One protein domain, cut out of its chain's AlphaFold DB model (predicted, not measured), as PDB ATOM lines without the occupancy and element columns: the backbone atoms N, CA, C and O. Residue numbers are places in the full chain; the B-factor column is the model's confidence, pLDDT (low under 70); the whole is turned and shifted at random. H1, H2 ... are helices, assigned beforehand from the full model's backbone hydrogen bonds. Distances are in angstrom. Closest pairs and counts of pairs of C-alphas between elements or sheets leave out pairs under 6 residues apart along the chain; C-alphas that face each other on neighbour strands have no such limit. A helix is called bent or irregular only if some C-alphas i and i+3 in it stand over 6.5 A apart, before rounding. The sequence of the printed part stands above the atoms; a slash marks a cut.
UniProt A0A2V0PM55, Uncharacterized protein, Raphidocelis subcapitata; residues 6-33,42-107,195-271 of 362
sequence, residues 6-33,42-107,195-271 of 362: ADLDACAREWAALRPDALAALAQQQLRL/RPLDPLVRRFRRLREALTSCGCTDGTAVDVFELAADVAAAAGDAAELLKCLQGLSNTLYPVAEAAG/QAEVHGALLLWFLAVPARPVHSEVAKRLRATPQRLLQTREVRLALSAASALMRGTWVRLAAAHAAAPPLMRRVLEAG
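Overview. This is residues 6 to 33, 42 to 107 and 195 to 271 of the 362 residues of an uncharacterized protein of Raphidocelis subcapitata (UniProt A0A2V0PM55). Two groups of helices sit next to each other along the longest axis: at one end the bent helix H1 packs on an up-and-down bundle of H2, H3 and H4a, and at the other H6, H8 and H10 pack round H5, with H9 beyond H8. The groups join where H5 packs on H4a and H10 packs on H3, while H4b runs on past the end of H3. The printed part has 171 residues, with ten named helices, H1 to H10 in order along the chain, and no named strand: the class is all helix. It is compact, with a radius of gyration of the C-alphas of 16.2 A, and spans 52 by 39 by 26 A.

Along the chain. H1, residues 6 to 32, begins at C-alpha 6, (-3.999, 101.020, 125.871). By its hydrogen bonds it was assigned as one helix, but it is bent: C-alphas 17 and 20 are 6.6 A apart. Its arms are H1a, residues 6 to 17, 16.9 A long, and H1b, residues 20 to 32, 18.3 A long. H2 spans residues 45 to 60, 22.6 A, and H3 spans residues 66 to 82, 24.2 A. H4, residues 85 to 107, was likewise assigned as one helix by its hydrogen bonds but is bent, with C-alphas 97 and 100 7.0 A apart; its arms are H4a, residues 85 to 97, 17.9 A long, and H4b, residues 100 to 107. H5 is residues 195 to 208, 19.6 A long, beginning at C-alpha 195, (16.099, 98.482, 103.657). H6 is residues 215 to 224, H7 residues 227 to 230, and H8 residues 233 to 247, 20.8 A long. H9 is residues 250 to 258, and H10, residues 262 to 270, ends at C-alpha 270, (11.668, 79.356, 98.461).

Arrangement. H2, H3 and H4a form a bundle, up and down, each running against the one before it. H2 and H3 are a hairpin at a shallow tilt of 29 degrees, with closest C-alphas those of Phe 51 and Ala 75, 5.8 A apart. H3 and H4a are a hairpin at 26 degrees, with Ala 76 and Leu 88 closest, their C-alphas 5.1 A apart. Residues 54 to 58 of H2 touch H1a, the closest C-alphas being Cys 11 and Leu 54 at 6.5 A. Residues 74 to 81 of H3 touch H1b, with the C-alphas of Leu 26 and Val 78 closest at 7.0 A. H4a touches H5 at a steep tilt of 43 degrees, opposite ways, with the C-alphas of Leu 92 and Leu 202 closest at 6.0 A. H5 touches H8 the same way at a shallow tilt of 8 degrees, with Gly 200 and Val 235 closest, their C-alphas 4.7 A apart. H5 also touches H10 the same way at 7 degrees, where the C-alphas of Ala 201 and Met 264 are closest at 4.6 A. Residues 203 to 207 of H5 touch H6, and the two are a hairpin; the C-alphas of Leu 203 and Val 218 are closest at 5.8 A. H8 and H9 are a hairpin, with Ala 241 and Leu 253 closest, C-alphas 5.2 A apart. Residues 76 to 81 of H3 touch H10, with Ala 80 and Arg 266 closest, their C-alphas 5.9 A apart. H7 is close to but not clearly touching H5, with the C-alphas of Ala 196 and Leu 229 5.8 A apart. Among the pairs that are apart are H1a and H5, and H2 and H8. Every O i to N i+4 pair is within hydrogen-bond range in H1a, H1b, H2, H3, H4a, H4b, H6, H8, H9 and H10; in H5 it is 8 of 10, and H7 is too short for such a pair.

Size, cuts and confidence. The two C-alphas farthest apart are those of Ala 6 and Thr 249, at 53.3 A. Residues 34 to 41 are not printed, and C-alphas 33 and 42 across this cut are 15.2 A apart; residues 108 to 194 are not printed either, and C-alphas 107 and 195 are 13.8 A apart. Of the links that are printed whole, H5 to H6 is short but not tight, the others are tight, and none is long. The mean pLDDT of the printed part is 94.0, and residues 33 and 42 are under 70.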
ATOM      1  N   ALA A   6      -3.982 102.377 125.339       82.12
ATOM      2  CA  ALA A   6      -3.999 101.020 125.871       82.12
ATOM      3  C   ALA A   6      -3.682  99.937 124.818       82.12
ATOM      4  O   ALA A   6      -3.054  98.929 125.158       82.12
ATOM      5  N   ASP A   7      -4.054 100.153 123.550       92.12
ATOM      6  CA  ASP A   7      -3.823  99.189 122.468       92.12
ATOM      7  C   ASP A   7      -2.339  99.119 122.084       92.12
ATOM      8  O   ASP A   7      -1.781  98.033 121.899       92.12
ATOM      9  N   LEU A   8      -1.656 100.269 122.045       93.62
ATOM     10  CA  LEU A   8      -0.221 100.328 121.755       93.62
ATOM     11  C   LEU A   8       0.609  99.674 122.866       93.62
ATOM     12  O   LEU A   8       1.548  98.932 122.573       93.62
ATOM     13  N   ASP A   9       0.228  99.874 124.129       94.50
ATOM     14  CA  ASP A   9       0.886  99.221 125.262       94.50
ATOM     15  C   ASP A   9       0.706  97.694 125.222       94.50
ATOM     16  O   ASP A   9       1.619  96.940 125.579       94.50
ATOM     17  N   ALA A  10      -0.459  97.214 124.771       95.69
ATOM     18  CA  ALA A  10      -0.697  95.790 124.559       95.69
ATOM     19  C   ALA A  10       0.201  95.226 123.447       95.69
ATOM     20  O   ALA A  10       0.854  94.201 123.664       95.69
ATOM     21  N   CYS A  11       0.316  95.923 122.310       96.19
ATOM     22  CA  CYS A  11       1.241  95.550 121.237       96.19
ATOM     23  C   CYS A  11       2.701  95.528 121.713       96.19
ATOM     24  O   CYS A  11       3.435  94.594 121.388       96.19
ATOM     25  N   ALA A  12       3.128  96.513 122.508       96.06
ATOM     26  CA  ALA A  12       4.488  96.579 123.040       96.06
ATOM     27  C   ALA A  12       4.804  95.399 123.977       96.06
ATOM     28  O   ALA A  12       5.869  94.787 123.863       96.06
ATOM     29  N   ARG A  13       3.867  95.026 124.863       97.00
ATOM     30  CA  ARG A  13       4.008  93.841 125.729       97.00
ATOM     31  C   ARG A  13       4.044  92.543 124.926       97.00
ATOM     32  O   ARG A  13       4.889  91.690 125.195       97.00
ATOM     33  N   GLU A  14       3.161  92.392 123.936       97.25
ATOM     34  CA  GLU A  14       3.166  91.212 123.065       97.25
ATOM     35  C   GLU A  14       4.480  91.113 122.284       97.25
ATOM     36  O   GLU A  14       5.060  90.030 122.208       97.25
ATOM     37  N   TRP A  15       4.991  92.232 121.767       97.25
ATOM     38  CA  TRP A  15       6.277  92.278 121.080       97.25
ATOM     39  C   TRP A  15       7.439  91.875 121.992       97.25
ATOM     40  O   TRP A  15       8.251  91.030 121.610       97.25
ATOM     41  N   ALA A  16       7.497  92.424 123.208       97.12
ATOM     42  CA  ALA A  16       8.535  92.101 124.184       97.12
ATOM     43  C   ALA A  16       8.573  90.600 124.523       97.12
ATOM     44  O   ALA A  16       9.657  90.037 124.668       97.12
ATOM     45  N   ALA A  17       7.409  89.945 124.589       97.12
ATOM     46  CA  ALA A  17       7.308  88.503 124.802       97.12
ATOM     47  C   ALA A  17       7.626  87.683 123.537       97.12
ATOM     48  O   ALA A  17       8.295  86.658 123.615       97.12
ATOM     49  N   LEU A  18       7.160  88.116 122.360       97.38
ATOM     50  CA  LEU A  18       7.295  87.371 121.102       97.38
ATOM     51  C   LEU A  18       8.717  87.417 120.522       97.38
ATOM     52  O   LEU A  18       9.167  86.452 119.903       97.38
ATOM     53  N   ARG A  19       9.426  88.537 120.693       96.69
ATOM     54  CA  ARG A  19      10.760  88.757 120.121       96.69
ATOM     55  C   ARG A  19      11.800  87.700 120.529       96.69
ATOM     56  O   ARG A  19      12.435  87.161 119.620       96.69
ATOM     57  N   PRO A  20      12.030  87.396 121.824       96.62
ATOM     58  CA  PRO A  20      13.026  86.399 122.217       96.62
ATOM     59  C   PRO A  20      12.676  84.996 121.707       96.62
ATOM     60  O   PRO A  20      13.561  84.324 121.182       96.62
ATOM     61  N   ASP A  21      11.398  84.597 121.765       95.88
ATOM     62  CA  ASP A  21      10.916  83.312 121.235       95.88
ATOM     63  C   ASP A  21      11.262  83.166 119.747       95.88
ATOM     64  O   ASP A  21      11.796  82.147 119.304       95.88
ATOM     65  N   ALA A  22      10.984  84.213 118.965       95.12
ATOM     66  CA  ALA A  22      11.228  84.233 117.529       95.12
ATOM     67  C   ALA A  22      12.723  84.181 117.190       95.12
ATOM     68  O   ALA A  22      13.130  83.423 116.308       95.12
ATOM     69  N   LEU A  23      13.554  84.949 117.900       94.44
ATOM     70  CA  LEU A  23      15.007  84.928 117.707       94.44
ATOM     71  C   LEU A  23      15.609  83.570 118.087       94.44
ATOM     72  O   LEU A  23      16.447  83.053 117.348       94.44
ATOM     73  N   ALA A  24      15.153  82.962 119.185       92.94
ATOM     74  CA  ALA A  24      15.581  81.629 119.596       92.94
ATOM     75  C   ALA A  24      15.192  80.568 118.555       92.94
ATOM     76  O   ALA A  24      16.024  79.742 118.178       92.94
ATOM     77  N   ALA A  25      13.964  80.623 118.033       91.94
ATOM     78  CA  ALA A  25      13.498  79.699 117.001       91.94
ATOM     79  C   ALA A  25      14.285  79.847 115.686       91.94
ATOM     80  O   ALA A  25      14.683  78.846 115.086       91.94
ATOM     81  N   LEU A  26      14.577  81.083 115.260       91.06
ATOM     82  CA  LEU A  26      15.410  81.341 114.082       91.06
ATOM     83  C   LEU A  26      16.848  80.850 114.276       91.06
ATOM     84  O   LEU A  26      17.400  80.240 113.363       91.06
ATOM     85  N   ALA A  27      17.442  81.062 115.454       90.44
ATOM     86  CA  ALA A  27      18.778  80.563 115.773       90.44
ATOM     87  C   ALA A  27      18.822  79.026 115.760       90.44
ATOM     88  O   ALA A  27      19.696  78.432 115.128       90.44
ATOM     89  N   GLN A  28      17.833  78.365 116.372       89.88
ATOM     90  CA  GLN A  28      17.696  76.906 116.318       89.88
ATOM     91  C   GLN A  28      17.554  76.403 114.881       89.88
ATOM     92  O   GLN A  28      18.139  75.383 114.518       89.88
ATOM     93  N   GLN A  29      16.810  77.116 114.036       86.44
ATOM     94  CA  GLN A  29      16.683  76.740 112.637       86.44
ATOM     95  C   GLN A  29      17.979  76.968 111.856       86.44
ATOM     96  O   GLN A  29      18.313  76.141 111.018       86.44
ATOM     97  N   GLN A  30      18.733  78.035 112.125       85.06
ATOM     98  CA  GLN A  30      20.050  78.248 111.514       85.06
ATOM     99  C   GLN A  30      21.032  77.129 111.875       85.06
ATOM    100  O   GLN A  30      21.758  76.664 111.003       85.06
ATOM    101  N   LEU A  31      20.995  76.635 113.117       79.19
ATOM    102  CA  LEU A  31      21.767  75.455 113.524       79.19
ATOM    103  C   LEU A  31      21.322  74.189 112.774       79.19
ATOM    104  O   LEU A  31      22.149  73.346 112.435       79.19
ATOM    105  N   ARG A  32      20.022  74.067 112.470       75.75
ATOM    106  CA  ARG A  32      19.471  72.957 111.675       75.75
ATOM    107  C   ARG A  32      19.750  73.069 110.179       75.75
ATOM    108  O   ARG A  32      19.809  72.043 109.521       75.75
ATOM    109  N   LEU A  33      19.963  74.278 109.652       62.31
ATOM    110  CA  LEU A  33      20.354  74.518 108.256       62.31
ATOM    111  C   LEU A  33      21.781  74.050 107.922       62.31
ATOM    112  O   LEU A  33      22.256  74.270 106.806       62.31
ATOM    113  N   ARG A  42       6.651  72.754 110.619       66.44
ATOM    114  CA  ARG A  42       5.596  72.988 111.607       66.44
ATOM    115  C   ARG A  42       5.982  73.756 112.889       66.44
ATOM    116  O   ARG A  42       5.051  74.242 113.529       66.44
ATOM    117  N   PRO A  43       7.252  73.915 113.338       81.31
ATOM    118  CA  PRO A  43       7.506  74.584 114.615       81.31
ATOM    119  C   PRO A  43       7.320  76.104 114.538       81.31
ATOM    120  O   PRO A  43       7.164  76.739 115.577       81.31
ATOM    121  N   LEU A  44       7.319  76.698 113.338       92.88
ATOM    122  CA  LEU A  44       7.220  78.151 113.172       92.88
ATOM    123  C   LEU A  44       5.795  78.650 112.912       92.88
ATOM    124  O   LEU A  44       5.536  79.836 113.120       92.88
ATOM    125  N   ASP A  45       4.853  77.777 112.545       93.69
ATOM    126  CA  ASP A  45       3.459  78.160 112.273       93.69
ATOM    127  C   ASP A  45       2.801  78.944 113.425       93.69
ATOM    128  O   ASP A  45       2.129  79.951 113.159       93.69
ATOM    129  N   PRO A  46       2.988  78.573 114.714       95.69
ATOM    130  CA  PRO A  46       2.439  79.355 115.819       95.69
ATOM    131  C   PRO A  46       3.021  80.773 115.881       95.69
ATOM    132  O   PRO A  46       2.289  81.723 116.168       95.69
ATOM    133  N   LEU A  47       4.314  80.934 115.576       96.31
ATOM    134  CA  LEU A  47       4.975  82.239 115.548       96.31
ATOM    135  C   LEU A  47       4.461  83.087 114.385       96.31
ATOM    136  O   LEU A  47       4.116  84.245 114.607       96.31
ATOM    137  N   VAL A  48       4.317  82.516 113.185       96.62
ATOM    138  CA  VAL A  48       3.748  83.220 112.020       96.62
ATOM    139  C   VAL A  48       2.355  83.769 112.346       96.62
ATOM    140  O   VAL A  48       2.069  84.935 112.072       96.62
ATOM    141  N   ARG A  49       1.498  82.976 113.006       96.88
ATOM    142  CA  ARG A  49       0.158  83.426 113.431       96.88
ATOM    143  C   ARG A  49       0.214  84.549 114.469       96.88
ATOM    144  O   ARG A  49      -0.562  85.497 114.362       96.88
ATOM    145  N   ARG A  50       1.118  84.470 115.454       97.62
ATOM    146  CA  ARG A  50       1.323  85.543 116.450       97.62
ATOM    147  C   ARG A  50       1.804  86.833 115.777       97.62
ATOM    148  O   ARG A  50       1.193  87.876 115.982       97.62
ATOM    149  N   PHE A  51       2.798  86.756 114.892       97.88
ATOM    150  CA  PHE A  51       3.268  87.904 114.109       97.88
ATOM    151  C   PHE A  51       2.189  88.497 113.205       97.88
ATOM    152  O   PHE A  51       2.134  89.714 113.046       97.88
ATOM    153  N   ARG A  52       1.329  87.669 112.601       98.06
ATOM    154  CA  ARG A  52       0.186  88.150 111.815       98.06
ATOM    155  C   ARG A  52      -0.740  89.015 112.675       98.06
ATOM    156  O   ARG A  52      -0.962  90.165 112.312       98.06
ATOM    157  N   ARG A  53      -1.186  88.505 113.831       97.56
ATOM    158  CA  ARG A  53      -2.056  89.254 114.758       97.56
ATOM    159  C   ARG A  53      -1.416  90.558 115.228       97.56
ATOM    160  O   ARG A  53      -2.055  91.603 115.166       97.56
ATOM    161  N   LEU A  54      -0.143  90.514 115.622       97.50
ATOM    162  CA  LEU A  54       0.575  91.703 116.081       97.50
ATOM    163  C   LEU A  54       0.694  92.768 114.978       97.50
ATOM    164  O   LEU A  54       0.458  93.946 115.230       97.50
ATOM    165  N   ARG A  55       1.013  92.378 113.736       97.75
ATOM    166  CA  ARG A  55       1.078  93.325 112.607       97.75
ATOM    167  C   ARG A  55      -0.281  93.920 112.257       97.75
ATOM    168  O   ARG A  55      -0.350  95.107 111.948       97.75
ATOM    169  N   GLU A  56      -1.344  93.119 112.293       97.19
ATOM    170  CA  GLU A  56      -2.717  93.590 112.075       97.19
ATOM    171  C   GLU A  56      -3.124  94.611 113.147       97.19
ATOM    172  O   GLU A  56      -3.663  95.665 112.806       97.19
ATOM    173  N   ALA A  57      -2.780  94.362 114.416       96.56
ATOM    174  CA  ALA A  57      -3.009  95.298 115.515       96.56
ATOM    175  C   ALA A  57      -2.219  96.608 115.336       96.56
ATOM    176  O   ALA A  57      -2.807  97.688 115.382       96.56
ATOM    177  N   LEU A  58      -0.917  96.532 115.027       96.19
ATOM    178  CA  LEU A  58      -0.078  97.712 114.766       96.19
ATOM    179  C   LEU A  58      -0.598  98.542 113.586       96.19
ATOM    180  O   LEU A  58      -0.655  99.768 113.670       96.19
ATOM    181  N   THR A  59      -1.017  97.876 112.507       96.25
ATOM    182  CA  THR A  59      -1.593  98.537 111.326       96.25
ATOM    183  C   THR A  59      -2.919  99.216 111.671       96.25
ATOM    184  O   THR A  59      -3.144 100.353 111.263       96.25
ATOM    185  N   SER A  60      -3.771  98.561 112.465       95.44
ATOM    186  CA  SER A  60      -5.053  99.118 112.926       95.44
ATOM    187  C   SER A  60      -4.860 100.335 113.836       95.44
ATOM    188  O   SER A  60      -5.634 101.287 113.768       95.44
ATOM    189  N   CYS A  61      -3.785 100.342 114.628       95.31
ATOM    190  CA  CYS A  61      -3.376 101.482 115.447       95.31
ATOM    191  C   CYS A  61      -2.633 102.571 114.652       95.31
ATOM    192  O   CYS A  61      -2.188 103.549 115.244       95.31
ATOM    193  N   GLY A  62      -2.430 102.406 113.339       95.44
ATOM    194  CA  GLY A  62      -1.658 103.348 112.523       95.44
ATOM    195  C   GLY A  62      -0.200 103.511 112.974       95.44
ATOM    196  O   GLY A  62       0.392 104.563 112.746       95.44
ATOM    197  N   CYS A  63       0.374 102.505 113.639       95.69
ATOM    198  CA  CYS A  63       1.731 102.572 114.165       95.69
ATOM    199  C   CYS A  63       2.761 102.396 113.039       95.69
ATOM    200  O   CYS A  63       2.789 101.371 112.355       95.69
ATOM    201  N   THR A  64       3.620 103.400 112.856       96.12
ATOM    202  CA  THR A  64       4.663 103.437 111.815       96.12
ATOM    203  C   THR A  64       6.042 103.785 112.382       96.12
ATOM    204  O   THR A  64       6.880 104.355 111.686       96.12
ATOM    205  N   ASP A  65       6.256 103.527 113.670       94.12
ATOM    206  CA  ASP A  65       7.504 103.832 114.364       94.12
ATOM    207  C   ASP A  65       8.592 102.761 114.117       94.12
ATOM    208  O   ASP A  65       8.428 101.823 113.331       94.12
ATOM    209  N   GLY A  66       9.734 102.897 114.801       93.56
ATOM    210  CA  GLY A  66      10.816 101.910 114.729       93.56
ATOM    211  C   GLY A  66      10.406 100.518 115.227       93.56
ATOM    212  O   GLY A  66      10.890  99.519 114.702       93.56
ATOM    213  N   THR A  67       9.467 100.434 116.174       94.69
ATOM    214  CA  THR A  67       8.945  99.159 116.681       94.69
ATOM    215  C   THR A  67       8.179  98.419 115.592       94.69
ATOM    216  O   THR A  67       8.378  97.220 115.402       94.69
ATOM    217  N   ALA A  68       7.335  99.125 114.833       96.62
ATOM    218  CA  ALA A  68       6.618  98.542 113.707       96.62
ATOM    219  C   ALA A  68       7.583  98.001 112.638       96.62
ATOM    220  O   ALA A  68       7.381  96.892 112.138       96.62
ATOM    221  N   VAL A  69       8.662  98.732 112.333       96.44
ATOM    222  CA  VAL A  69       9.722  98.256 111.426       96.44
ATOM    223  C   VAL A  69      10.341  96.957 111.946       96.44
ATOM    224  O   VAL A  69      10.357  95.961 111.222       96.44
ATOM    225  N   ASP A  70      10.770  96.927 113.209       95.75
ATOM    226  CA  ASP A  70      11.396  95.750 113.822       95.75
ATOM    227  C   ASP A  70      10.479  94.516 113.803       95.75
ATOM    228  O   ASP A  70      10.927  93.405 113.493       95.75
ATOM    229  N   VAL A  71       9.188  94.710 114.100       96.88
ATOM    230  CA  VAL A  71       8.173  93.648 114.073       96.88
ATOM    231  C   VAL A  71       8.008  93.097 112.661       96.88
ATOM    232  O   VAL A  71       7.997  91.879 112.483       96.88
ATOM    233  N   PHE A  72       7.889  93.958 111.648       97.81
ATOM    234  CA  PHE A  72       7.716  93.516 110.265       97.81
ATOM    235  C   PHE A  72       8.974  92.849 109.697       97.81
ATOM    236  O   PHE A  72       8.852  91.869 108.961       97.81
ATOM    237  N   GLU A  73      10.170  93.334 110.038       96.56
ATOM    238  CA  GLU A  73      11.426  92.704 109.625       96.56
ATOM    239  C   GLU A  73      11.575  91.305 110.228       96.56
ATOM    240  O   GLU A  73      11.860  90.351 109.503       96.56
ATOM    241  N   LEU A  74      11.332  91.153 111.537       96.25
ATOM    242  CA  LEU A  74      11.423  89.840 112.177       96.25
ATOM    243  C   LEU A  74      10.304  88.900 111.704       96.25
ATOM    244  O   LEU A  74      10.547  87.711 111.505       96.25
ATOM    245  N   ALA A  75       9.098  89.425 111.460       97.19
ATOM    246  CA  ALA A  75       8.010  88.660 110.857       97.19
ATOM    247  C   ALA A  75       8.373  88.157 109.452       97.19
ATOM    248  O   ALA A  75       8.037  87.022 109.117       97.19
ATOM    249  N   ALA A  76       9.076  88.963 108.645       97.06
ATOM    250  CA  ALA A  76       9.561  88.546 107.332       97.06
ATOM    251  C   ALA A  76      10.573  87.398 107.451       97.06
ATOM    252  O   ALA A  76      10.450  86.413 106.724       97.06
ATOM    253  N   ASP A  77      11.519  87.481 108.392       95.00
ATOM    254  CA  ASP A  77      12.487  86.405 108.632       95.00
ATOM    255  C   ASP A  77      11.785  85.108 109.063       95.00
ATOM    256  O   ASP A  77      12.058  84.048 108.503       95.00
ATOM    257  N   VAL A  78      10.836  85.185 110.005       95.19
ATOM    258  CA  VAL A  78      10.068  84.020 110.480       95.19
ATOM    259  C   VAL A  78       9.199  83.427 109.372       95.19
ATOM    260  O   VAL A  78       9.203  82.212 109.195       95.19
ATOM    261  N   ALA A  79       8.497  84.250 108.589       95.31
ATOM    262  CA  ALA A  79       7.674  83.777 107.477       95.31
ATOM    263  C   ALA A  79       8.522  83.117 106.380       95.31
ATOM    264  O   ALA A  79       8.180  82.039 105.896       95.31
ATOM    265  N   ALA A  80       9.664  83.719 106.032       93.00
ATOM    266  CA  ALA A  80      10.597  83.144 105.071       93.00
ATOM    267  C   ALA A  80      11.152  81.801 105.557       93.00
ATOM    268  O   ALA A  80      11.280  80.857 104.781       93.00
ATOM    269  N   ALA A  81      11.454  81.699 106.850       91.25
ATOM    270  CA  ALA A  81      12.011  80.492 107.431       91.25
ATOM    271  C   ALA A  81      10.960  79.385 107.656       91.25
ATOM    272  O   ALA A  81      11.304  78.206 107.580       91.25
ATOM    273  N   ALA A  82       9.691  79.749 107.858       91.94
ATOM    274  CA  ALA A  82       8.548  78.835 107.882       91.94
ATOM    275  C   ALA A  82       8.118  78.365 106.478       91.94
ATOM    276  O   ALA A  82       7.352  77.415 106.356       91.94
ATOM    277  N   GLY A  83       8.585  79.028 105.414       90.75
ATOM    278  CA  GLY A  83       8.119  78.777 104.049       90.75
ATOM    279  C   GLY A  83       6.731  79.360 103.747       90.75
ATOM    280  O   GLY A  83       6.141  79.013 102.725       90.75
ATOM    281  N   ASP A  84       6.206  80.263 104.583       93.88
ATOM    282  CA  ASP A  84       4.939  80.961 104.331       93.88
ATOM    283  C   ASP A  84       5.166  82.132 103.360       93.88
ATOM    284  O   ASP A  84       5.378  83.290 103.739       93.88
ATOM    285  N   ALA A  85       5.146  81.813 102.064       92.19
ATOM    286  CA  ALA A  85       5.382  82.769 100.986       92.19
ATOM    287  C   ALA A  85       4.373  83.932 100.958       92.19
ATOM    288  O   ALA A  85       4.731  85.038 100.535       92.19
ATOM    289  N   ALA A  86       3.128  83.693 101.386       94.56
ATOM    290  CA  ALA A  86       2.071  84.698 101.384       94.56
ATOM    291  C   ALA A  86       2.292  85.726 102.497       94.56
ATOM    292  O   ALA A  86       2.221  86.933 102.250       94.56
ATOM    293  N   GLU A  87       2.609  85.268 103.709       96.50
ATOM    294  CA  GLU A  87       2.934  86.170 104.814       96.50
ATOM    295  C   GLU A  87       4.249  86.907 104.602       96.50
ATOM    296  O   GLU A  87       4.325  88.105 104.888       96.50
ATOM    297  N   LEU A  88       5.249  86.245 104.014       96.75
ATOM    298  CA  LEU A  88       6.491  86.897 103.615       96.75
ATOM    299  C   LEU A  88       6.220  88.073 102.667       96.75
ATOM    300  O   LEU A  88       6.691  89.182 102.920       96.75
ATOM    301  N   LEU A  89       5.423  87.867 101.610       96.88
ATOM    302  CA  LEU A  89       5.091  88.936 100.667       96.88
ATOM    303  C   LEU A  89       4.427  90.125 101.370       96.88
ATOM    304  O   LEU A  89       4.819  91.268 101.128       96.88
ATOM    305  N   LYS A  90       3.449  89.869 102.249       97.62
ATOM    306  CA  LYS A  90       2.765  90.928 103.008       97.62
ATOM    307  C   LYS A  90       3.749  91.729 103.864       97.62
ATOM    308  O   LYS A  90       3.653  92.953 103.901       97.62
ATOM    309  N   CYS A  91       4.704  91.065 104.523       98.06
ATOM    310  CA  CYS A  91       5.728  91.744 105.322       98.06
ATOM    311  C   CYS A  91       6.628  92.629 104.448       98.06
ATOM    312  O   CYS A  91       6.776  93.818 104.732       98.06
ATOM    313  N   LEU A  92       7.159  92.083 103.347       97.94
ATOM    314  CA  LEU A  92       8.021  92.820 102.413       97.94
ATOM    315  C   LEU A  92       7.303  94.033 101.801       97.94
ATOM    316  O   LEU A  92       7.884  95.113 101.681       97.94
ATOM    317  N   GLN A  93       6.029  93.877 101.428       97.56
ATOM    318  CA  GLN A  93       5.214  94.970 100.895       97.56
ATOM    319  C   GLN A  93       4.912  96.040 101.949       97.56
ATOM    320  O   GLN A  93       4.987  97.223 101.622       97.56
ATOM    321  N   GLY A  94       4.595  95.653 103.189       97.75
ATOM    322  CA  GLY A  94       4.360  96.594 104.288       97.75
ATOM    323  C   GLY A  94       5.595  97.444 104.595       97.75
ATOM    324  O   GLY A  94       5.504  98.672 104.643       97.75
ATOM    325  N   LEU A  95       6.763  96.799 104.686       97.69
ATOM    326  CA  LEU A  95       8.052  97.471 104.880       97.69
ATOM    327  C   LEU A  95       8.357  98.452 103.745       97.69
ATOM    328  O   LEU A  95       8.574  99.637 103.989       97.69
ATOM    329  N   SER A  96       8.331  97.969 102.500       97.25
ATOM    330  CA  SER A  96       8.753  98.750 101.332       97.25
ATOM    331  C   SER A  96       7.804  99.903 100.991       97.25
ATOM    332  O   SER A  96       8.266 100.970 100.597       97.25
ATOM    333  N   ASN A  97       6.486  99.713 101.141       96.94
ATOM    334  CA  ASN A  97       5.499 100.712 100.706       96.94
ATOM    335  C   ASN A  97       5.083 101.690 101.797       96.94
ATOM    336  O   ASN A  97       4.619 102.776 101.467       96.94
ATOM    337  N   THR A  98       5.181 101.291 103.066       97.12
ATOM    338  CA  THR A  98       4.580 102.050 104.171       97.12
ATOM    339  C   THR A  98       5.633 102.453 105.189       97.12
ATOM    340  O   THR A  98       5.841 103.640 105.412       97.12
ATOM    341  N   LEU A  99       6.339 101.486 105.777       96.88
ATOM    342  CA  LEU A  99       7.165 101.758 106.953       96.88
ATOM    343  C   LEU A  99       8.480 102.473 106.612       96.88
ATOM    344  O   LEU A  99       8.812 103.469 107.250       96.88
ATOM    345  N   TYR A 100       9.212 102.028 105.584       96.75
ATOM    346  CA  TYR A 100      10.479 102.672 105.229       96.75
ATOM    347  C   TYR A 100      10.329 104.105 104.706       96.75
ATOM    348  O   TYR A 100      11.065 104.960 105.197       96.75
ATOM    349  N   PRO A 101       9.382 104.433 103.802       96.31
ATOM    350  CA  PRO A 101       9.183 105.824 103.388       96.31
ATOM    351  C   PRO A 101       8.887 106.768 104.566       96.31
ATOM    352  O   PRO A 101       9.412 107.880 104.616       96.31
ATOM    353  N   VAL A 102       8.100 106.311 105.548       95.88
ATOM    354  CA  VAL A 102       7.794 107.094 106.756       95.88
ATOM    355  C   VAL A 102       9.033 107.264 107.641       95.88
ATOM    356  O   VAL A 102       9.320 108.377 108.088       95.88
ATOM    357  N   ALA A 103       9.810 106.200 107.852       94.12
ATOM    358  CA  ALA A 103      11.047 106.259 108.632       94.12
ATOM    359  C   ALA A 103      12.111 107.175 107.991       94.12
ATOM    360  O   ALA A 103      12.805 107.912 108.694       94.12
ATOM    361  N   GLU A 104      12.217 107.182 106.659       93.12
ATOM    362  CA  GLU A 104      13.092 108.098 105.918       93.12
ATOM    363  C   GLU A 104      12.673 109.563 106.089       93.12
ATOM    364  O   GLU A 104      13.526 110.420 106.343       93.12
ATOM    365  N   ALA A 105      11.370 109.847 105.991       93.69
ATOM    366  CA  ALA A 105      10.829 111.188 106.189       93.69
ATOM    367  C   ALA A 105      11.090 111.701 107.617       93.69
ATOM    368  O   ALA A 105      11.523 112.842 107.799       93.69
ATOM    369  N   ALA A 106      10.913 110.841 108.627       90.81
ATOM    370  CA  ALA A 106      11.205 111.168 110.022       90.81
ATOM    371  C   ALA A 106      12.705 111.444 110.262       90.81
ATOM    372  O   ALA A 106      13.062 112.406 110.945       90.81
ATOM    373  N   GLY A 107      13.596 110.648 109.657       86.25
ATOM    374  CA  GLY A 107      15.048 110.833 109.766       86.25
ATOM    375  C   GLY A 107      15.567 112.114 109.097       86.25
ATOM    376  O   GLY A 107      16.527 112.719 109.581       86.25
ATOM    377  N   GLN A 195      16.961  97.990 104.726       96.31
ATOM    378  CA  GLN A 195      16.099  98.482 103.657       96.31
ATOM    379  C   GLN A 195      16.524  97.948 102.280       96.31
ATOM    380  O   GLN A 195      15.695  97.448 101.519       96.31
ATOM    381  N   ALA A 196      17.822  97.991 101.970       97.06
ATOM    382  CA  ALA A 196      18.360  97.475 100.712       97.06
ATOM    383  C   ALA A 196      18.105  95.965 100.537       97.06
ATOM    384  O   ALA A 196      17.682  95.525  99.465       97.06
ATOM    385  N   GLU A 197      18.299  95.183 101.604       97.25
ATOM    386  CA  GLU A 197      18.034  93.740 101.628       97.25
ATOM    387  C   GLU A 197      16.549  93.438 101.369       97.25
ATOM    388  O   GLU A 197      16.234  92.594 100.531       97.25
ATOM    389  N   VAL A 198      15.633  94.151 102.031       97.81
ATOM    390  CA  VAL A 198      14.179  93.965 101.878       97.81
ATOM    391  C   VAL A 198      13.710  94.323 100.468       97.81
ATOM    392  O   VAL A 198      12.928  93.577  99.874       97.81
ATOM    393  N   HIS A 199      14.210  95.418  99.888       97.94
ATOM    394  CA  HIS A 199      13.918  95.769  98.495       97.94
ATOM    395  C   HIS A 199      14.451  94.703  97.524       97.94
ATOM    396  O   HIS A 199      13.730  94.284  96.614       97.94
ATOM    397  N   GLY A 200      15.677  94.214  97.739       97.88
ATOM    398  CA  GLY A 200      16.250  93.114  96.961       97.88
ATOM    399  C   GLY A 200      15.428  91.824  97.063       97.88
ATOM    400  O   GLY A 200      15.125  91.198  96.045       97.88
ATOM    401  N   ALA A 201      14.999  91.459  98.272       98.06
ATOM    402  CA  ALA A 201      14.154  90.297  98.530       98.06
ATOM    403  C   ALA A 201      12.784  90.418  97.847       98.06
ATOM    404  O   ALA A 201      12.333  89.466  97.211       98.06
ATOM    405  N   LEU A 202      12.145  91.593  97.900       98.06
ATOM    406  CA  LEU A 202      10.860  91.840  97.239       98.06
ATOM    407  C   LEU A 202      10.962  91.733  95.711       98.06
ATOM    408  O   LEU A 202      10.084  91.147  95.079       98.06
ATOM    409  N   LEU A 203      12.037  92.254  95.107       97.50
ATOM    410  CA  LEU A 203      12.292  92.106  93.668       97.50
ATOM    411  C   LEU A 203      12.442  90.633  93.272       97.50
ATOM    412  O   LEU A 203      11.855  90.193  92.283       97.50
ATOM    413  N   LEU A 204      13.211  89.872  94.054       97.38
ATOM    414  CA  LEU A 204      13.415  88.445  93.817       97.38
ATOM    415  C   LEU A 204      12.139  87.636  94.021       97.38
ATOM    416  O   LEU A 204      11.906  86.699  93.258       97.38
ATOM    417  N   TRP A 205      11.293  88.017  94.979       97.31
ATOM    418  CA  TRP A 205      10.046  87.316  95.265       97.31
ATOM    419  C   TRP A 205       9.187  87.195  94.002       97.31
ATOM    420  O   TRP A 205       8.822  86.083  93.638       97.31
ATOM    421  N   PHE A 206       8.969  88.288  93.258       96.56
ATOM    422  CA  PHE A 206       8.122  88.296  92.049       96.56
ATOM    423  C   PHE A 206       8.647  87.448  90.879       96.56
ATOM    424  O   PHE A 206       7.901  87.186  89.931       96.56
ATOM    425  N   LEU A 207       9.913  87.028  90.918       94.88
ATOM    426  CA  LEU A 207      10.540  86.206  89.878       94.88
ATOM    427  C   LEU A 207      10.758  84.758  90.313       94.88
ATOM    428  O   LEU A 207      10.684  83.846  89.487       94.88
ATOM    429  N   ALA A 208      11.096  84.557  91.584       93.00
ATOM    430  CA  ALA A 208      11.530  83.272  92.101       93.00
ATOM    431  C   ALA A 208      10.358  82.447  92.647       93.00
ATOM    432  O   ALA A 208      10.315  81.249  92.383       93.00
ATOM    433  N   VAL A 209       9.422  83.075  93.368       91.56
ATOM    434  CA  VAL A 209       8.430  82.363  94.192       91.56
ATOM    435  C   VAL A 209       7.145  82.004  93.426       91.56
ATOM    436  O   VAL A 209       6.742  80.844  93.478       91.56
ATOM    437  N   PRO A 210       6.487  82.916  92.679       89.62
ATOM    438  CA  PRO A 210       5.326  82.556  91.874       89.62
ATOM    439  C   PRO A 210       5.649  81.509  90.804       89.62
ATOM    440  O   PRO A 210       6.699  81.556  90.158       89.62
ATOM    441  N   ALA A 211       4.681  80.636  90.512       83.44
ATOM    442  CA  ALA A 211       4.782  79.683  89.404       83.44
ATOM    443  C   ALA A 211       5.022  80.381  88.049       83.44
ATOM    444  O   ALA A 211       5.722  79.854  87.180       83.44
ATOM    445  N   ARG A 212       4.459  81.586  87.880       85.38
ATOM    446  CA  ARG A 212       4.659  82.458  86.716       85.38
ATOM    447  C   ARG A 212       5.311  83.773  87.156       85.38
ATOM    448  O   ARG A 212       4.681  84.503  87.921       85.38
ATOM    449  N   PRO A 213       6.526  84.094  86.676       87.12
ATOM    450  CA  PRO A 213       7.188  85.358  86.990       87.12
ATOM    451  C   PRO A 213       6.336  86.571  86.599       87.12
ATOM    452  O   PRO A 213       5.765  86.613  85.507       87.12
ATOM    453  N   VAL A 214       6.285  87.582  87.468       93.56
ATOM    454  CA  VAL A 214       5.482  88.799  87.257       93.56
ATOM    455  C   VAL A 214       6.399  89.975  86.914       93.56
ATOM    456  O   VAL A 214       6.699  90.832  87.744       93.56
ATOM    457  N   HIS A 215       6.884  90.016  85.669       93.31
ATOM    458  CA  HIS A 215       7.875  91.010  85.221       93.31
ATOM    459  C   HIS A 215       7.397  92.467  85.337       93.31
ATOM    460  O   HIS A 215       8.193  93.361  85.627       93.31
ATOM    461  N   SER A 216       6.100  92.714  85.137       95.50
ATOM    462  CA  SER A 216       5.501  94.049  85.261       95.50
ATOM    463  C   SER A 216       5.633  94.611  86.678       95.50
ATOM    464  O   SER A 216       5.951  95.791  86.840       95.50
ATOM    465  N   GLU A 217       5.467  93.768  87.700       95.00
ATOM    466  CA  GLU A 217       5.666  94.163  89.095       95.00
ATOM    467  C   GLU A 217       7.139  94.449  89.382       95.00
ATOM    468  O   GLU A 217       7.436  95.458  90.010       95.00
ATOM    469  N   VAL A 218       8.085  93.673  88.842       95.00
ATOM    470  CA  VAL A 218       9.522  93.982  88.979       95.00
ATOM    471  C   VAL A 218       9.846  95.368  88.416       95.00
ATOM    472  O   VAL A 218      10.473  96.179  89.095       95.00
ATOM    473  N   ALA A 219       9.370  95.686  87.209       95.94
ATOM    474  CA  ALA A 219       9.583  97.000  86.599       95.94
ATOM    475  C   ALA A 219       8.922  98.136  87.402       95.94
ATOM    476  O   ALA A 219       9.486  99.224  87.540       95.94
ATOM    477  N   LYS A 220       7.726  97.903  87.957       96.50
ATOM    478  CA  LYS A 220       7.043  98.850  88.853       96.50
ATOM    479  C   LYS A 220       7.846  99.083  90.134       96.50
ATOM    480  O   LYS A 220       8.037 100.230  90.526       96.50
ATOM    481  N   ARG A 221       8.363  98.019  90.751       96.38
ATOM    482  CA  ARG A 221       9.161  98.084  91.983       96.38
ATOM    483  C   ARG A 221      10.497  98.777  91.765       96.38
ATOM    484  O   ARG A 221      10.879  99.597  92.591       96.38
ATOM    485  N   LEU A 222      11.168  98.519  90.645       96.69
ATOM    486  CA  LEU A 222      12.410  99.210  90.295       96.69
ATOM    487  C   LEU A 222      12.205 100.714  90.123       96.69
ATOM    488  O   LEU A 222      12.990 101.486  90.661       96.69
ATOM    489  N   ARG A 223      11.120 101.133  89.458       97.06
ATOM    490  CA  ARG A 223      10.764 102.558  89.335       97.06
ATOM    491  C   ARG A 223      10.447 103.215  90.678       97.06
ATOM    492  O   ARG A 223      10.737 104.390  90.851       97.06
ATOM    493  N   ALA A 224       9.859 102.469  91.612       95.62
ATOM    494  CA  ALA A 224       9.539 102.959  92.952       95.62
ATOM    495  C   ALA A 224      10.727 102.901  93.932       95.62
ATOM    496  O   ALA A 224      10.625 103.420  95.038       95.62
ATOM    497  N   THR A 225      11.832 102.238  93.575       95.94
ATOM    498  CA  THR A 225      12.971 102.061  94.484       95.94
ATOM    499  C   THR A 225      13.831 103.330  94.483       95.94
ATOM    500  O   THR A 225      14.264 103.755  93.410       95.94
ATOM    501  N   PRO A 226      14.124 103.929  95.655       95.94
ATOM    502  CA  PRO A 226      14.992 105.097  95.749       95.94
ATOM    503  C   PRO A 226      16.338 104.878  95.050       95.94
ATOM    504  O   PRO A 226      16.983 103.844  95.233       95.94
ATOM    505  N   GLN A 227      16.805 105.875  94.294       96.00
ATOM    506  CA  GLN A 227      18.016 105.754  93.471       96.00
ATOM    507  C   GLN A 227      19.270 105.403  94.285       96.00
ATOM    508  O   GLN A 227      20.116 104.645  93.817       96.00
ATOM    509  N   ARG A 228      19.349 105.868  95.539       96.12
ATOM    510  CA  ARG A 228      20.423 105.495  96.473       96.12
ATOM    511  C   ARG A 228      20.474 103.993  96.760       96.12
ATOM    512  O   ARG A 228      21.554 103.425  96.845       96.12
ATOM    513  N   LEU A 229      19.316 103.335  96.854       96.81
ATOM    514  CA  LEU A 229      19.252 101.898  97.110       96.81
ATOM    515  C   LEU A 229      19.670 101.095  95.882       96.81
ATOM    516  O   LEU A 229      20.282 100.045  96.036       96.81
ATOM    517  N   LEU A 230      19.425 101.589  94.666       96.88
ATOM    518  CA  LEU A 230      19.846 100.906  93.435       96.88
ATOM    519  C   LEU A 230      21.371 100.732  93.336       96.88
ATOM    520  O   LEU A 230      21.843  99.828  92.646       96.88
ATOM    521  N   GLN A 231      22.140 101.579  94.025       96.25
ATOM    522  CA  GLN A 231      23.602 101.520  94.050       96.25
ATOM    523  C   GLN A 231      24.148 100.548  95.106       96.25
ATOM    524  O   GLN A 231      25.318 100.168  95.034       96.25
ATOM    525  N   THR A 232      23.315 100.109  96.053       96.81
ATOM    526  CA  THR A 232      23.722  99.199  97.134       96.81
ATOM    527  C   THR A 232      24.069  97.807  96.611       96.81
ATOM    528  O   THR A 232      23.553  97.347  95.585       96.81
ATOM    529  N   ARG A 233      24.953  97.108  97.330       96.50
ATOM    530  CA  ARG A 233      25.407  95.760  96.964       96.50
ATOM    531  C   ARG A 233      24.236  94.781  96.901       96.50
ATOM    532  O   ARG A 233      24.168  93.977  95.975       96.50
ATOM    533  N   GLU A 234      23.315  94.874  97.850       96.88
ATOM    534  CA  GLU A 234      22.169  93.988  98.023       96.88
ATOM    535  C   GLU A 234      21.226  94.078  96.820       96.88
ATOM    536  O   GLU A 234      20.899  93.062  96.203       96.88
ATOM    537  N   VAL A 235      20.852  95.295  96.410       97.38
ATOM    538  CA  VAL A 235      19.961  95.492  95.257       97.38
ATOM    539  C   VAL A 235      20.659  95.123  93.947       97.38
ATOM    540  O   VAL A 235      20.047  94.480  93.092       97.38
ATOM    541  N   ARG A 236      21.953  95.433  93.781       97.62
ATOM    542  CA  ARG A 236      22.723  95.002  92.595       97.62
ATOM    543  C   ARG A 236      22.829  93.479  92.506       97.62
ATOM    544  O   ARG A 236      22.716  92.917  91.414       97.62
ATOM    545  N   LEU A 237      22.997  92.803  93.640       97.19
ATOM    546  CA  LEU A 237      22.999  91.347  93.708       97.19
ATOM    547  C   LEU A 237      21.622  90.768  93.363       97.19
ATOM    548  O   LEU A 237      21.544  89.836  92.561       97.19
ATOM    549  N   ALA A 238      20.544  91.359  93.889       97.50
ATOM    550  CA  ALA A 238      19.172  90.986  93.552       97.50
ATOM    551  C   ALA A 238      18.900  91.137  92.049       97.50
ATOM    552  O   ALA A 238      18.355  90.230  91.427       97.50
ATOM    553  N   LEU A 239      19.346  92.236  91.435       97.38
ATOM    554  CA  LEU A 239      19.247  92.470  89.992       97.38
ATOM    555  C   LEU A 239      20.057  91.456  89.172       97.38
ATOM    556  O   LEU A 239      19.588  90.982  88.133       97.38
ATOM    557  N   SER A 240      21.254  91.085  89.633       96.81
ATOM    558  CA  SER A 240      22.070  90.043  88.996       96.81
ATOM    559  C   SER A 240      21.375  88.677  89.051       96.81
ATOM    560  O   SER A 240      21.265  88.005  88.023       96.81
ATOM    561  N   ALA A 241      20.834  88.296  90.212       95.94
ATOM    562  CA  ALA A 241      20.054  87.071  90.388       95.94
ATOM    563  C   ALA A 241      18.756  87.083  89.562       95.94
ATOM    564  O   ALA A 241      18.441  86.097  88.899       95.94
ATOM    565  N   ALA A 242      18.041  88.209  89.522       95.31
ATOM    566  CA  ALA A 242      16.858  88.409  88.689       95.31
ATOM    567  C   ALA A 242      17.175  88.222  87.198       95.31
ATOM    568  O   ALA A 242      16.503  87.459  86.506       95.31
ATOM    569  N   SER A 243      18.238  88.863  86.701       95.44
ATOM    570  CA  SER A 243      18.716  88.691  85.324       95.44
ATOM    571  C   SER A 243      19.081  87.233  85.037       95.44
ATOM    572  O   SER A 243      18.716  86.701  83.988       95.44
ATOM    573  N   ALA A 244      19.729  86.557  85.991       94.00
ATOM    574  CA  ALA A 244      20.079  85.151  85.862       94.00
ATOM    575  C   ALA A 244      18.849  84.232  85.791       94.00
ATOM    576  O   ALA A 244      18.823  83.328  84.958       94.00
ATOM    577  N   LEU A 245      17.818  84.491  86.602       92.38
ATOM    578  CA  LEU A 245      16.539  83.775  86.556       92.38
ATOM    579  C   LEU A 245      15.822  83.973  85.216       92.38
ATOM    580  O   LEU A 245      15.312  83.006  84.655       92.38
ATOM    581  N   MET A 246      15.805  85.201  84.694       90.88
ATOM    582  CA  MET A 246      15.146  85.523  83.423       90.88
ATOM    583  C   MET A 246      15.873  84.923  82.215       90.88
ATOM    584  O   MET A 246      15.227  84.477  81.273       90.88
ATOM    585  N   ARG A 247      17.211  84.895  82.239       92.62
ATOM    586  CA  ARG A 247      18.040  84.347  81.150       92.62
ATOM    587  C   ARG A 247      18.308  82.845  81.276       92.62
ATOM    588  O   ARG A 247      18.920  82.273  80.382       92.62
ATOM    589  N   GLY A 248      17.919  82.217  82.387       89.56
ATOM    590  CA  GLY A 248      18.235  80.815  82.669       89.56
ATOM    591  C   GLY A 248      19.730  80.549  82.893       89.56
ATOM    592  O   GLY A 248      20.211  79.458  82.601       89.56
ATOM    593  N   THR A 249      20.499  81.526  83.392       92.38
ATOM    594  CA  THR A 249      21.936  81.346  83.673       92.38
ATOM    595  C   THR A 249      22.152  80.837  85.101       92.38
ATOM    596  O   THR A 249      22.463  81.606  86.014       92.38
ATOM    597  N   TRP A 250      21.998  79.530  85.298       86.19
ATOM    598  CA  TRP A 250      21.982  78.886  86.623       86.19
ATOM    599  C   TRP A 250      23.285  79.030  87.418       86.19
ATOM    600  O   TRP A 250      23.239  79.209  88.630       86.19
ATOM    601  N   VAL A 251      24.444  79.047  86.748       86.19
ATOM    602  CA  VAL A 251      25.753  79.254  87.404       86.19
ATOM    603  C   VAL A 251      25.817  80.625  88.083       86.19
ATOM    604  O   VAL A 251      26.211  80.737  89.242       86.19
ATOM    605  N   ARG A 252      25.359  81.676  87.388       90.94
ATOM    606  CA  ARG A 252      25.288  83.033  87.955       90.94
ATOM    607  C   ARG A 252      24.278  83.115  89.093       90.94
ATOM    608  O   ARG A 252      24.523  83.833  90.054       90.94
ATOM    609  N   LEU A 253      23.168  82.383  88.991       91.88
ATOM    610  CA  LEU A 253      22.174  82.313  90.058       91.88
ATOM    611  C   LEU A 253      22.749  81.651  91.318       91.88
ATOM    612  O   LEU A 253      22.550  82.175  92.407       91.88
ATOM    613  N   ALA A 254      23.499  80.556  91.176       87.88
ATOM    614  CA  ALA A 254      24.157  79.881  92.295       87.88
ATOM    615  C   ALA A 254      25.199  80.782  92.980       87.88
ATOM    616  O   ALA A 254      25.207  80.895  94.205       87.88
ATOM    617  N   ALA A 255      26.022  81.489  92.197       89.75
ATOM    618  CA  ALA A 255      26.964  82.474  92.730       89.75
ATOM    619  C   ALA A 255      26.240  83.620  93.461       89.75
ATOM    620  O   ALA A 255      26.637  84.013  94.558       89.75
ATOM    621  N   ALA A 256      25.142  84.123  92.886       93.56
ATOM    622  CA  ALA A 256      24.350  85.173  93.513       93.56
ATOM    623  C   ALA A 256      23.665  84.699  94.805       93.56
ATOM    624  O   ALA A 256      23.624  85.450  95.772       93.56
ATOM    625  N   HIS A 257      23.186  83.453  94.847       92.94
ATOM    626  CA  HIS A 257      22.628  82.822  96.042       92.94
ATOM    627  C   HIS A 257      23.663  82.702  97.170       92.94
ATOM    628  O   HIS A 257      23.370  83.049  98.313       92.94
ATOM    629  N   ALA A 258      24.884  82.257  96.857       90.31
ATOM    630  CA  ALA A 258      25.965  82.142  97.838       90.31
ATOM    631  C   ALA A 258      26.343  83.501  98.450       90.31
ATOM    632  O   ALA A 258      26.578  83.599  99.653       90.31
ATOM    633  N   ALA A 259      26.338  84.560  97.638       94.00
ATOM    634  CA  ALA A 259      26.619  85.923  98.080       94.00
ATOM    635  C   ALA A 259      25.405  86.647  98.696       94.00
ATOM    636  O   ALA A 259      25.555  87.779  99.161       94.00
ATOM    637  N   ALA A 260      24.207  86.047  98.667       94.69
ATOM    638  CA  ALA A 260      22.975  86.708  99.087       94.69
ATOM    639  C   ALA A 260      22.925  86.916 100.609       94.69
ATOM    640  O   ALA A 260      23.254  85.980 101.353       94.69
ATOM    641  N   PRO A 261      22.455  88.096 101.069       94.56
ATOM    642  CA  PRO A 261      22.044  88.314 102.451       94.56
ATOM    643  C   PRO A 261      20.991  87.294 102.913       94.56
ATOM    644  O   PRO A 261      20.295  86.717 102.067       94.56
ATOM    645  N   PRO A 262      20.838  87.071 104.232       92.12
ATOM    646  CA  PRO A 262      19.982  86.018 104.772       92.12
ATOM    647  C   PRO A 262      18.548  86.021 104.228       92.12
ATOM    648  O   PRO A 262      18.073  84.978 103.782       92.12
ATOM    649  N   LEU A 263      17.867  87.170 104.194       95.19
ATOM    650  CA  LEU A 263      16.476  87.244 103.742       95.19
ATOM    651  C   LEU A 263      16.362  86.965 102.241       95.19
ATOM    652  O   LEU A 263      15.526  86.171 101.817       95.19
ATOM    653  N   MET A 264      17.243  87.562 101.432       97.25
ATOM    654  CA  MET A 264      17.296  87.311  99.986       97.25
ATOM    655  C   MET A 264      17.586  85.840  99.674       97.25
ATOM    656  O   MET A 264      16.977  85.277  98.764       97.25
ATOM    657  N   ARG A 265      18.486  85.210 100.436       94.75
ATOM    658  CA  ARG A 265      18.795  83.784 100.313       94.75
ATOM    659  C   ARG A 265      17.553  82.938 100.563       94.75
ATOM    660  O   ARG A 265      17.219  82.123  99.714       94.75
ATOM    661  N   ARG A 266      16.807  83.213 101.637       92.75
ATOM    662  CA  ARG A 266      15.541  82.518 101.931       92.75
ATOM    663  C   ARG A 266      14.512  82.676 100.807       92.75
ATOM    664  O   ARG A 266      13.845  81.709 100.458       92.75
ATOM    665  N   VAL A 267      14.400  83.861 100.193       95.62
ATOM    666  CA  VAL A 267      13.514  84.062  99.026       95.62
ATOM    667  C   VAL A 267      13.953  83.209  97.833       95.62
ATOM    668  O   VAL A 267      13.118  82.599  97.164       95.62
ATOM    669  N   LEU A 268      15.258  83.151  97.559       94.62
ATOM    670  CA  LEU A 268      15.802  82.318  96.486       94.62
ATOM    671  C   LEU A 268      15.615  80.822  96.767       94.62
ATOM    672  O   LEU A 268      15.297  80.082  95.841       94.62
ATOM    673  N   GLU A 269      15.769  80.388  98.019       90.62
ATOM    674  CA  GLU A 269      15.501  79.015  98.463       90.62
ATOM    675  C   GLU A 269      14.024  78.651  98.278       90.62
ATOM    676  O   GLU A 269      13.723  77.605  97.703       90.62
ATOM    677  N   ALA A 270      13.104  79.540  98.668       88.56
ATOM    678  CA  ALA A 270      11.668  79.356  98.461       88.56
ATOM    679  C   ALA A 270      11.303  79.245  96.968       88.56
ATOM    680  O   ALA A 270      10.426  78.471  96.595       88.56
ATOM    681  N   GLY A 271      12.001  79.981  96.097       88.31
ATOM    682  CA  GLY A 271      11.835  79.892  94.645       88.31
ATOM    683  C   GLY A 271      12.663  78.805  93.949       88.31
ATOM    684  O   GLY A 271      12.537  78.615  92.733       88.31
TER     685      GLY A 271